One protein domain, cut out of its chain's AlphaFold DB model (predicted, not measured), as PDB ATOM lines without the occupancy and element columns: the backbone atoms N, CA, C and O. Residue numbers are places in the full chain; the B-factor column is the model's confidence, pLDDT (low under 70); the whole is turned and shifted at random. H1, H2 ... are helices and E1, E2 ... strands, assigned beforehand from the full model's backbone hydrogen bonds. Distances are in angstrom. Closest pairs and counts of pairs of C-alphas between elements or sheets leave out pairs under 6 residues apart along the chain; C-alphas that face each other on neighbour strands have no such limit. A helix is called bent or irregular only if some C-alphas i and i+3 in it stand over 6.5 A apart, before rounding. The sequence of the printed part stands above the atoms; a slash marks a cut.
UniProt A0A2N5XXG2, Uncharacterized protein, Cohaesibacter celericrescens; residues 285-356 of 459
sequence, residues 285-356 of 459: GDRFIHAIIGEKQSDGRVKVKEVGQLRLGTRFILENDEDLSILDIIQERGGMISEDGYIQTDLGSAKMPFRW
ATOM      1  N   GLY A 285      75.696  -5.565  -7.835       98.00
ATOM      2  CA  GLY A 285      76.597  -5.626  -6.680       98.00
ATOM      3  C   GLY A 285      76.698  -7.020  -6.050       98.00
ATOM      4  O   GLY A 285      77.696  -7.336  -5.410       98.00
ATOM      5  N   ASP A 286      75.709  -7.886  -6.265       98.44
ATOM      6  CA  ASP A 286      75.733  -9.260  -5.770       98.44
ATOM      7  C   ASP A 286      76.574 -10.208  -6.642       98.44
ATOM      8  O   ASP A 286      76.914 -11.312  -6.221       98.44
ATOM      9  N   ARG A 287      76.940  -9.807  -7.864       98.06
ATOM     10  CA  ARG A 287      77.714 -10.664  -8.770       98.06
ATOM     11  C   ARG A 287      79.177 -10.750  -8.345       98.06
ATOM     12  O   ARG A 287      79.762  -9.777  -7.871       98.06
ATOM     13  N   PHE A 288      79.782 -11.910  -8.585       98.25
ATOM     14  CA  PHE A 288      81.208 -12.115  -8.358       98.25
ATOM     15  C   PHE A 288      82.072 -11.512  -9.470       98.25
ATOM     16  O   PHE A 288      81.705 -11.510 -10.647       98.25
ATOM     17  N   ILE A 289      83.257 -11.060  -9.079       98.44
ATOM     18  CA  ILE A 289      84.351 -10.632  -9.940       98.44
ATOM     19  C   ILE A 289      85.622 -11.391  -9.554       98.44
ATOM     20  O   ILE A 289      85.905 -11.596  -8.371       98.44
ATOM     21  N   HIS A 290      86.406 -11.801 -10.547       98.44
ATOM     22  CA  HIS A 290      87.739 -12.341 -10.323       98.44
ATOM     23  C   HIS A 290      88.657 -11.240  -9.805       98.44
ATOM     24  O   HIS A 290      88.849 -10.218 -10.465       98.44
ATOM     25  N   ALA A 291      89.248 -11.467  -8.637       98.19
ATOM     26  CA  ALA A 291      90.139 -10.525  -7.984       98.19
ATOM     27  C   ALA A 291      91.522 -11.141  -7.766       98.19
ATOM     28  O   ALA A 291      91.662 -12.337  -7.503       98.19
ATOM     29  N   ILE A 292      92.552 -10.304  -7.867       97.75
ATOM     30  CA  ILE A 292      93.937 -10.690  -7.605       97.75
ATOM     31  C   ILE A 292      94.631  -9.683  -6.699       97.75
ATOM     32  O   ILE A 292      94.379  -8.479  -6.773       97.75
ATOM     33  N   ILE A 293      95.589 -10.173  -5.920       96.38
ATOM     34  CA  ILE A 293      96.615  -9.355  -5.270       96.38
ATOM     35  C   ILE A 293      97.952  -9.706  -5.884       96.38
ATOM     36  O   ILE A 293      98.265 -10.875  -6.102       96.38
ATOM     37  N   GLY A 294      98.768  -8.691  -6.147       93.31
ATOM     38  CA  GLY A 294     100.111  -8.911  -6.648       93.31
ATOM     39  C   GLY A 294     100.908  -7.637  -6.872       93.31
ATOM     40  O   GLY A 294     100.378  -6.518  -6.942       93.31
ATOM     41  N   GLU A 295     102.209  -7.836  -7.017       91.94
ATOM     42  CA  GLU A 295     103.187  -6.777  -7.232       91.94
ATOM     43  C   GLU A 295     103.306  -6.470  -8.721       91.94
ATOM     44  O   GLU A 295     103.542  -7.367  -9.536       91.94
ATOM     45  N   LYS A 296     103.160  -5.191  -9.077       90.50
ATOM     46  CA  LYS A 296     103.392  -4.743 -10.450       90.50
ATOM     47  C   LYS A 296     104.888  -4.851 -10.751       90.50
ATOM     48  O   LYS A 296     105.703  -4.283 -10.033       90.50
ATOM     49  N   GLN A 297     105.224  -5.596 -11.792       93.81
ATOM     50  CA  GLN A 297     106.580  -5.772 -12.293       93.81
ATOM     51  C   GLN A 297     106.939  -4.631 -13.258       93.81
ATOM     52  O   GLN A 297     106.067  -3.900 -13.741       93.81
ATOM     53  N   SER A 298     108.232  -4.474 -13.547       92.12
ATOM     54  CA  SER A 298     108.747  -3.434 -14.451       92.12
ATOM     55  C   SER A 298     108.234  -3.566 -15.889       92.12
ATOM     56  O   SER A 298     108.109  -2.559 -16.580       92.12
ATOM     57  N   ASP A 299     107.876  -4.775 -16.322       89.88
ATOM     58  CA  ASP A 299     107.285  -5.071 -17.635       89.88
ATOM     59  C   ASP A 299     105.763  -4.820 -17.700       89.88
ATOM     60  O   ASP A 299     105.118  -5.109 -18.708       89.88
ATOM     61  N   GLY A 300     105.169  -4.302 -16.620       85.00
ATOM     62  CA  GLY A 300     103.736  -4.046 -16.509       85.00
ATOM     63  C   GLY A 300     102.895  -5.261 -16.114       85.00
ATOM     64  O   GLY A 300     101.708  -5.083 -15.828       85.00
ATOM     65  N   ARG A 301     103.471  -6.469 -16.028       89.75
ATOM     66  CA  ARG A 301     102.771  -7.661 -15.524       89.75
ATOM     67  C   ARG A 301     102.590  -7.584 -14.013       89.75
ATOM     68  O   ARG A 301     103.249  -6.818 -13.316       89.75
ATOM     69  N   VAL A 302     101.686  -8.402 -13.485       91.38
ATOM     70  CA  VAL A 302     101.466  -8.524 -12.041       91.38
ATOM     71  C   VAL A 302     101.962  -9.892 -11.595       91.38
ATOM     72  O   VAL A 302     101.475 -10.916 -12.068       91.38
ATOM     73  N   LYS A 303     102.921  -9.914 -10.667       94.75
ATOM     74  CA  LYS A 303     103.308 -11.138  -9.964       94.75
ATOM     75  C   LYS A 303     102.231 -11.439  -8.931       94.75
ATOM     76  O   LYS A 303     102.181 -10.813  -7.873       94.75
ATOM     77  N   VAL A 304     101.332 -12.347  -9.292       96.81
ATOM     78  CA  VAL A 304     100.166 -12.710  -8.487       96.81
ATOM     79  C   VAL A 304     100.610 -13.420  -7.208       96.81
ATOM     80  O   VAL A 304     101.364 -14.391  -7.255       96.81
ATOM     81  N   LYS A 305     100.141 -12.913  -6.070       96.56
ATOM     82  CA  LYS A 305     100.317 -13.477  -4.728       96.56
ATOM     83  C   LYS A 305      99.068 -14.240  -4.283       96.56
ATOM     84  O   LYS A 305      99.188 -15.275  -3.640       96.56
ATOM     85  N   GLU A 306      97.891 -13.725  -4.624       97.06
ATOM     86  CA  GLU A 306      96.599 -14.287  -4.231       97.06
ATOM     87  C   GLU A 306      95.589 -14.111  -5.367       97.06
ATOM     88  O   GLU A 306      95.619 -13.104  -6.081       97.06
ATOM     89  N   VAL A 307      94.709 -15.098  -5.525       97.56
ATOM     90  CA  VAL A 307      93.600 -15.108  -6.484       97.56
ATOM     91  C   VAL A 307      92.345 -15.518  -5.732       97.56
ATOM     92  O   VAL A 307      92.387 -16.451  -4.933       97.56
ATOM     93  N   GLY A 308      91.232 -14.861  -6.022       97.50
ATOM     94  CA  GLY A 308      89.939 -15.211  -5.459       97.50
ATOM     95  C   GLY A 308      88.797 -14.588  -6.242       97.50
ATOM     96  O   GLY A 308      88.982 -14.034  -7.330       97.50
ATOM     97  N   GLN A 309      87.605 -14.684  -5.672       97.94
ATOM     98  CA  GLN A 309      86.424 -13.987  -6.155       97.94
ATOM     99  C   GLN A 309      85.896 -13.096  -5.038       97.94
ATOM    100  O   GLN A 309      85.879 -13.497  -3.878       97.94
ATOM    101  N   LEU A 310      85.484 -11.888  -5.402       98.25
ATOM    102  CA  LEU A 310      84.830 -10.931  -4.513       98.25
ATOM    103  C   LEU A 310      83.478 -10.567  -5.108       98.25
ATOM    104  O   LEU A 310      83.302 -10.685  -6.320       98.25
ATOM    105  N   ARG A 311      82.530 -10.101  -4.299       98.44
ATOM    106  CA  ARG A 311      81.317  -9.493  -4.851       98.44
ATOM    107  C   ARG A 311      81.652  -8.101  -5.371       98.44
ATOM    108  O   ARG A 311      82.467  -7.392  -4.789       98.44
ATOM    109  N   LEU A 312      81.008  -7.667  -6.447       98.56
ATOM    110  CA  LEU A 312      81.161  -6.299  -6.952       98.56
ATOM    111  C   LEU A 312      80.756  -5.257  -5.904       98.56
ATOM    112  O   LEU A 312      81.337  -4.181  -5.829       98.56
ATOM    113  N   GLY A 313      79.795  -5.592  -5.052       98.25
ATOM    114  CA  GLY A 313      79.372  -4.772  -3.930       98.25
ATOM    115  C   GLY A 313      80.323  -4.797  -2.737       98.25
ATOM    116  O   GLY A 313      80.029  -4.121  -1.761       98.25
ATOM    117  N   THR A 314      81.425  -5.563  -2.754       98.38
ATOM    118  CA  THR A 314      82.397  -5.575  -1.648       98.38
ATOM    119  C   THR A 314      82.873  -4.152  -1.372       98.38
ATOM    120  O   THR A 314      83.456  -3.507  -2.247       98.38
ATOM    121  N   ARG A 315      82.593  -3.679  -0.154       96.44
ATOM    122  CA  ARG A 315      82.880  -2.320   0.309       96.44
ATOM    123  C   ARG A 315      84.137  -2.280   1.169       96.44
ATOM    124  O   ARG A 315      84.560  -3.299   1.712       96.44
ATOM    125  N   PHE A 316      84.733  -1.105   1.297       94.38
ATOM    126  CA  PHE A 316      85.851  -0.839   2.194       94.38
ATOM    127  C   PHE A 316      85.950   0.660   2.471       94.38
ATOM    128  O   PHE A 316      85.575   1.484   1.638       94.38
ATOM    129  N   ILE A 317      86.463   1.004   3.651       91.62
ATOM    130  CA  ILE A 317      86.666   2.392   4.069       91.62
ATOM    131  C   ILE A 317      88.146   2.736   3.901       91.62
ATOM    132  O   ILE A 317      89.026   2.017   4.388       91.62
ATOM    133  N   LEU A 318      88.429   3.816   3.185       89.12
ATOM    134  CA  LEU A 318      89.776   4.328   2.965       89.12
ATOM    135  C   LEU A 318      90.300   5.110   4.184       89.12
ATOM    136  O   LEU A 318      89.569   5.421   5.119       89.12
ATOM    137  N   GLU A 319      91.594   5.444   4.185       86.06
ATOM    138  CA  GLU A 319      92.221   6.208   5.282       86.06
ATOM    139  C   GLU A 319      91.662   7.636   5.435       86.06
ATOM    140  O   GLU A 319      91.827   8.247   6.487       86.06
ATOM    141  N   ASN A 320      91.008   8.162   4.399       86.38
ATOM    142  CA  ASN A 320      90.319   9.455   4.376       86.38
ATOM    143  C   ASN A 320      88.815   9.346   4.707       86.38
ATOM    144  O   ASN A 320      88.075  10.280   4.417       86.38
ATOM    145  N   ASP A 321      88.376   8.218   5.276       86.62
ATOM    146  CA  ASP A 321      86.982   7.902   5.614       86.62
ATOM    147  C   ASP A 321      86.022   7.788   4.408       86.62
ATOM    148  O   ASP A 321      84.808   7.688   4.593       86.62
ATOM    149  N   GLU A 322      86.533   7.739   3.171       91.44
ATOM    150  CA  GLU A 322      85.705   7.436   1.996       91.44
ATOM    151  C   GLU A 322      85.252   5.972   2.010       91.44
ATOM    152  O   GLU A 322      86.058   5.058   2.196       91.44
ATOM    153  N   ASP A 323      83.957   5.752   1.779       92.62
ATOM    154  CA  ASP A 323      83.309   4.439   1.743       92.62
ATOM    155  C   ASP A 323      82.993   4.059   0.291       92.62
ATOM    156  O   ASP A 323      82.046   4.576  -0.305       92.62
ATOM    157  N   LEU A 324      83.797   3.156  -0.275       95.56
ATOM    158  CA  LEU A 324      83.728   2.759  -1.682       95.56
ATOM    159  C   LEU A 324      83.415   1.271  -1.823       95.56
ATOM    160  O   LEU A 324      83.846   0.456  -1.007       95.56
ATOM    161  N   SER A 325      82.733   0.900  -2.906       97.94
ATOM    162  CA  SER A 325      82.645  -0.483  -3.373       97.94
ATOM    163  C   SER A 325      83.503  -0.735  -4.614       97.94
ATOM    164  O   SER A 325      83.889   0.188  -5.337       97.94
ATOM    165  N   ILE A 326      83.795  -2.010  -4.896       98.25
ATOM    166  CA  ILE A 326      84.470  -2.410  -6.144       98.25
ATOM    167  C   ILE A 326      83.677  -1.921  -7.366       98.25
ATOM    168  O   ILE A 326      84.270  -1.447  -8.336       98.25
ATOM    169  N   LEU A 327      82.347  -2.021  -7.316       98.00
ATOM    170  CA  LEU A 327      81.453  -1.574  -8.376       98.00
ATOM    171  C   LEU A 327      81.595  -0.074  -8.646       98.00
ATOM    172  O   LEU A 327      81.752   0.294  -9.810       98.00
ATOM    173  N   ASP A 328      81.612   0.754  -7.595       97.25
ATOM    174  CA  ASP A 328      81.761   2.212  -7.717       97.25
ATOM    175  C   ASP A 328      83.053   2.552  -8.475       97.25
ATOM    176  O   ASP A 328      83.035   3.254  -9.484       97.25
ATOM    177  N   ILE A 329      84.171   1.936  -8.077       97.12
ATOM    178  CA  ILE A 329      85.491   2.175  -8.683       97.12
ATOM    179  C   ILE A 329      85.529   1.790 -10.161       97.12
ATOM    180  O   ILE A 329      86.187   2.452 -10.969       97.12
ATOM    181  N   ILE A 330      84.881   0.683 -10.524       96.88
ATOM    182  CA  ILE A 330      84.852   0.216 -11.909       96.88
ATOM    183  C   ILE A 330      83.999   1.160 -12.758       96.88
ATOM    184  O   ILE A 330      84.443   1.568 -13.832       96.88
ATOM    185  N   GLN A 331      82.820   1.543 -12.268       94.94
ATOM    186  CA  GLN A 331      81.903   2.432 -12.980       94.94
ATOM    187  C   GLN A 331      82.482   3.837 -13.160       94.94
ATOM    188  O   GLN A 331      82.448   4.367 -14.270       94.94
ATOM    189  N   GLU A 332      83.095   4.408 -12.122       95.56
ATOM    190  CA  GLU A 332      83.756   5.720 -12.188       95.56
ATOM    191  C   GLU A 332      84.882   5.768 -13.228       95.56
ATOM    192  O   GLU A 332      85.180   6.821 -13.792       95.56
ATOM    193  N   ARG A 333      85.505   4.620 -13.514       95.25
ATOM    194  CA  ARG A 333      86.578   4.489 -14.510       95.25
ATOM    195  C   ARG A 333      86.086   4.037 -15.885       95.25
ATOM    196  O   ARG A 333      86.915   3.742 -16.744       95.25
ATOM    197  N   GLY A 334      84.771   3.968 -16.093       94.88
ATOM    198  CA  GLY A 334      84.166   3.533 -17.354       94.88
ATOM    199  C   GLY A 334      84.367   2.047 -17.664       94.88
ATOM    200  O   GLY A 334      84.256   1.644 -18.817       94.88
ATOM    201  N   GLY A 335      84.694   1.225 -16.664       95.12
ATOM    202  CA  GLY A 335      84.841  -0.213 -16.842       95.12
ATOM    203  C   GLY A 335      83.490  -0.922 -16.967       95.12
ATOM    204  O   GLY A 335      82.510  -0.572 -16.314       95.12
ATOM    205  N   MET A 336      83.458  -1.969 -17.783       94.81
ATOM    206  CA  MET A 336      82.329  -2.877 -17.956       94.81
ATOM    207  C   MET A 336      82.643  -4.237 -17.332       94.81
ATOM    208  O   MET A 336      83.780  -4.708 -17.392       94.81
ATOM    209  N   ILE A 337      81.626  -4.883 -16.762       95.88
ATOM    210  CA  ILE A 337      81.745  -6.230 -16.197       95.88
ATOM    211  C   ILE A 337      81.238  -7.259 -17.197       95.88
ATOM    212  O   ILE A 337      80.070  -7.230 -17.590       95.88
ATOM    213  N   SER A 338      82.094  -8.206 -17.562       94.62
ATOM    214  CA  SER A 338      81.724  -9.331 -18.413       94.62
ATOM    215  C   SER A 338      80.875 -10.370 -17.663       94.62
ATOM    216  O   SER A 338      80.807 -10.396 -16.432       94.62
ATOM    217  N   GLU A 339      80.194 -11.253 -18.394       92.81
ATOM    218  CA  GLU A 339      79.371 -12.316 -17.790       92.81
ATOM    219  C   GLU A 339      80.184 -13.258 -16.890       92.81
ATOM    220  O   GLU A 339      79.740 -13.598 -15.796       92.81
ATOM    221  N   ASP A 340      81.410 -13.573 -17.305       95.50
ATOM    222  CA  ASP A 340      82.388 -14.407 -16.598       95.50
ATOM    223  C   ASP A 340      83.158 -13.668 -15.486       95.50
ATOM    224  O   ASP A 340      84.140 -14.192 -14.975       95.50
ATOM    225  N   GLY A 341      82.732 -12.463 -15.089       96.62
ATOM    226  CA  GLY A 341      83.257 -11.795 -13.894       96.62
ATOM    227  C   GLY A 341      84.650 -11.184 -14.069       96.62
ATOM    228  O   GLY A 341      85.453 -11.209 -13.138       96.62
ATOM    229  N   TYR A 342      84.949 -10.627 -15.242       97.62
ATOM    230  CA  TYR A 342      86.157  -9.842 -15.504       97.62
ATOM    231  C   TYR A 342      85.801  -8.406 -15.907       97.62
ATOM    232  O   TYR A 342      84.658  -8.094 -16.238       97.62
ATOM    233  N   ILE A 343      86.797  -7.523 -15.887       96.81
ATOM    234  CA  ILE A 343      86.678  -6.120 -16.291       96.81
ATOM    235  C   ILE A 343      87.105  -5.976 -17.749       96.81
ATOM    236  O   ILE A 343      88.100  -6.571 -18.173       96.81
ATOM    237  N   GLN A 344      86.385  -5.145 -18.495       95.50
ATOM    238  CA  GLN A 344      86.743  -4.675 -19.833       95.50
ATOM    239  C   GLN A 344      86.611  -3.152 -19.888       95.50
ATOM    240  O   GLN A 344      85.740  -2.593 -19.230       95.50
ATOM    241  N   THR A 345      87.464  -2.473 -20.652       90.88
ATOM    242  CA  THR A 345      87.330  -1.021 -20.879       90.88
ATOM    243  C   THR A 345      86.470  -0.732 -22.099       90.88
ATOM    244  O   THR A 345      85.739   0.245 -22.107       90.88
ATOM    245  N   ASP A 346      86.504  -1.622 -23.094       89.75
ATOM    246  CA  ASP A 346      85.780  -1.481 -24.355       89.75
ATOM    247  C   ASP A 346      85.286  -2.850 -24.840       89.75
ATOM    248  O   ASP A 346      85.823  -3.902 -24.475       89.75
ATOM    249  N   LEU A 347      84.271  -2.850 -25.706       85.00
ATOM    250  CA  LEU A 347      83.789  -4.068 -26.359       85.00
ATOM    251  C   LEU A 347      84.924  -4.707 -27.174       85.00
ATOM    252  O   LEU A 347      85.404  -4.139 -28.150       85.00
ATOM    253  N   GLY A 348      85.354  -5.901 -26.760       82.44
ATOM    254  CA  GLY A 348      86.451  -6.638 -27.395       82.44
ATOM    255  C   GLY A 348      87.840  -6.369 -26.806       82.44
ATOM    256  O   GLY A 348      88.798  -7.013 -27.236       82.44
ATOM    257  N   SER A 349      87.974  -5.490 -25.803       89.69
ATOM    258  CA  SER A 349      89.235  -5.342 -25.069       89.69
ATOM    259  C   SER A 349      89.567  -6.624 -24.297       89.69
ATOM    260  O   SER A 349      88.678  -7.397 -23.917       89.69
ATOM    261  N   ALA A 350      90.854  -6.835 -24.011       92.75
ATOM    262  CA  ALA A 350      91.284  -7.937 -23.158       92.75
ATOM    263  C   ALA A 350      90.568  -7.875 -21.796       92.75
ATOM    264  O   ALA A 350      90.503  -6.817 -21.168       92.75
ATOM    265  N   LYS A 351      90.031  -9.018 -21.361       95.56
ATOM    266  CA  LYS A 351      89.427  -9.185 -20.037       95.56
ATOM    267  C   LYS A 351      90.520  -9.203 -18.976       95.56
ATOM    268  O   LYS A 351      91.525  -9.893 -19.142       95.56
ATOM    269  N   MET A 352      90.321  -8.475 -17.882       95.19
ATOM    270  CA  MET A 352      91.279  -8.418 -16.777       95.19
ATOM    271  C   MET A 352      90.599  -8.606 -15.418       95.19
ATOM    272  O   MET A 352      89.469  -8.153 -15.237       95.19
ATOM    273  N   PRO A 353      91.245  -9.285 -14.454       97.00
ATOM    274  CA  PRO A 353      90.713  -9.381 -13.101       97.00
ATOM    275  C   PRO A 353      90.796  -8.024 -12.392       97.00
ATOM    276  O   PRO A 353      91.653  -7.192 -12.712       97.00
ATOM    277  N   PHE A 354      89.956  -7.816 -11.380       97.25
ATOM    278  CA  PHE A 354      90.098  -6.679 -10.480       97.25
ATOM    279  C   PHE A 354      91.389  -6.815  -9.675       97.25
ATOM    280  O   PHE A 354      91.618  -7.809  -8.983       97.25
ATOM    281  N   ARG A 355      92.253  -5.804  -9.742       96.44
ATOM    282  CA  ARG A 355      93.465  -5.779  -8.928       96.44
ATOM    283  C   ARG A 355      93.158  -5.126  -7.586       96.44
ATOM    284  O   ARG A 355      93.018  -3.910  -7.508       96.44
ATOM    285  N   TRP A 356      93.126  -5.931  -6.532       96.31
ATOM    286  CA  TRP A 356      92.980  -5.444  -5.170       96.31
ATOM    287  C   TRP A 356      94.306  -4.859  -4.670       96.31
ATOM    288  O   TRP A 356      95.343  -5.529  -4.680       96.31
TER     289      TRP A 356
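AT A GLANCE: This is residues 285 to 356 of the 459 residues of an uncharacterized protein of Cohaesibacter celericrescens (UniProt A0A2N5XXG2). A long bent hairpin of two strands, E1 and E2, is followed beyond one of its ends by a much smaller hairpin, E3 and E4. The short helix H1 comes straight after E4, and then a long stretch with no named element, residues 333 to 356, loops out and folds back to run beside E1 with residues 354 to 355. The printed part has 72 residues with four named strands and one named helix, in the order E1, E2, E3, E4, H1; the two sheets, E1 - E2 and E3 - E4, are antiparallel. The class is mixed, helices and strands, with under half of the residues, 32 of 72, in named elements. The whole is compact, with a radius of gyration of the C-alphas of 12.7 A, and rounded, spanning 33 by 28 by 21 A.

IN THESE COORDINATES: E1 is residues 288 to 296, 23.5 A from first to last C-alpha, and starts with C-alpha 288 at (81.208, -12.115, -8.358). E2, residues 302 to 311, is the longest strand by residues and measures 21.4 A; its C-alpha 311 is at (81.317, -9.493, -4.851). E3 is residues 315 to 317 and E4 residues 323 to 325, each 7.1 A long. H1, residues 326 to 332, measures 10.2 A and ends with C-alpha 332 at (83.756, 5.720, -12.188).

HOW THE PARTS SIT: E1 and E2 form a hairpin, antiparallel, with 158 degrees between their directions. The C-alphas of 288 and 311 face each other at 4.4 A, and N 291 and O 308 are within hydrogen-bond range at 2.9 A, as are N 305 and O 293 at 2.8 A. E2 bends by 85 degrees at residue 305. Residues 291 to 292 of E1 also pair, parallel, with residues 354 to 355. E2 and E3 are apart, though they follow each other in the chain. E3 and E4 form the second hairpin, antiparallel at 152 degrees, with N 316 and O 324 within hydrogen-bond range at 2.9 A. The closest C-alphas of E3 and H1 are those of Arg 315 and Ile 326, 6.6 A apart; those of E2 and H1 are Arg 311 and Ile 326, 7.9 A apart. E1 and H1 are apart. In H1 every O i to N i+4 pair is within hydrogen-bond range. Beyond H1, residues 336 to 337 pair antiparallel with residues 343 to 344.

THE WHOLE: The two C-alphas farthest apart are those of Asp 321 and Gly 348, 36.1 A. The first and last printed C-alphas, of Gly 285 and Trp 356, are 16.5 A apart. The printed part has no cut, and the links E1 to E2, E2 to E3, E3 to E4 and E4 to H1 are tight. The mean pLDDT of the printed part is 94.6, and no printed residue is under 70.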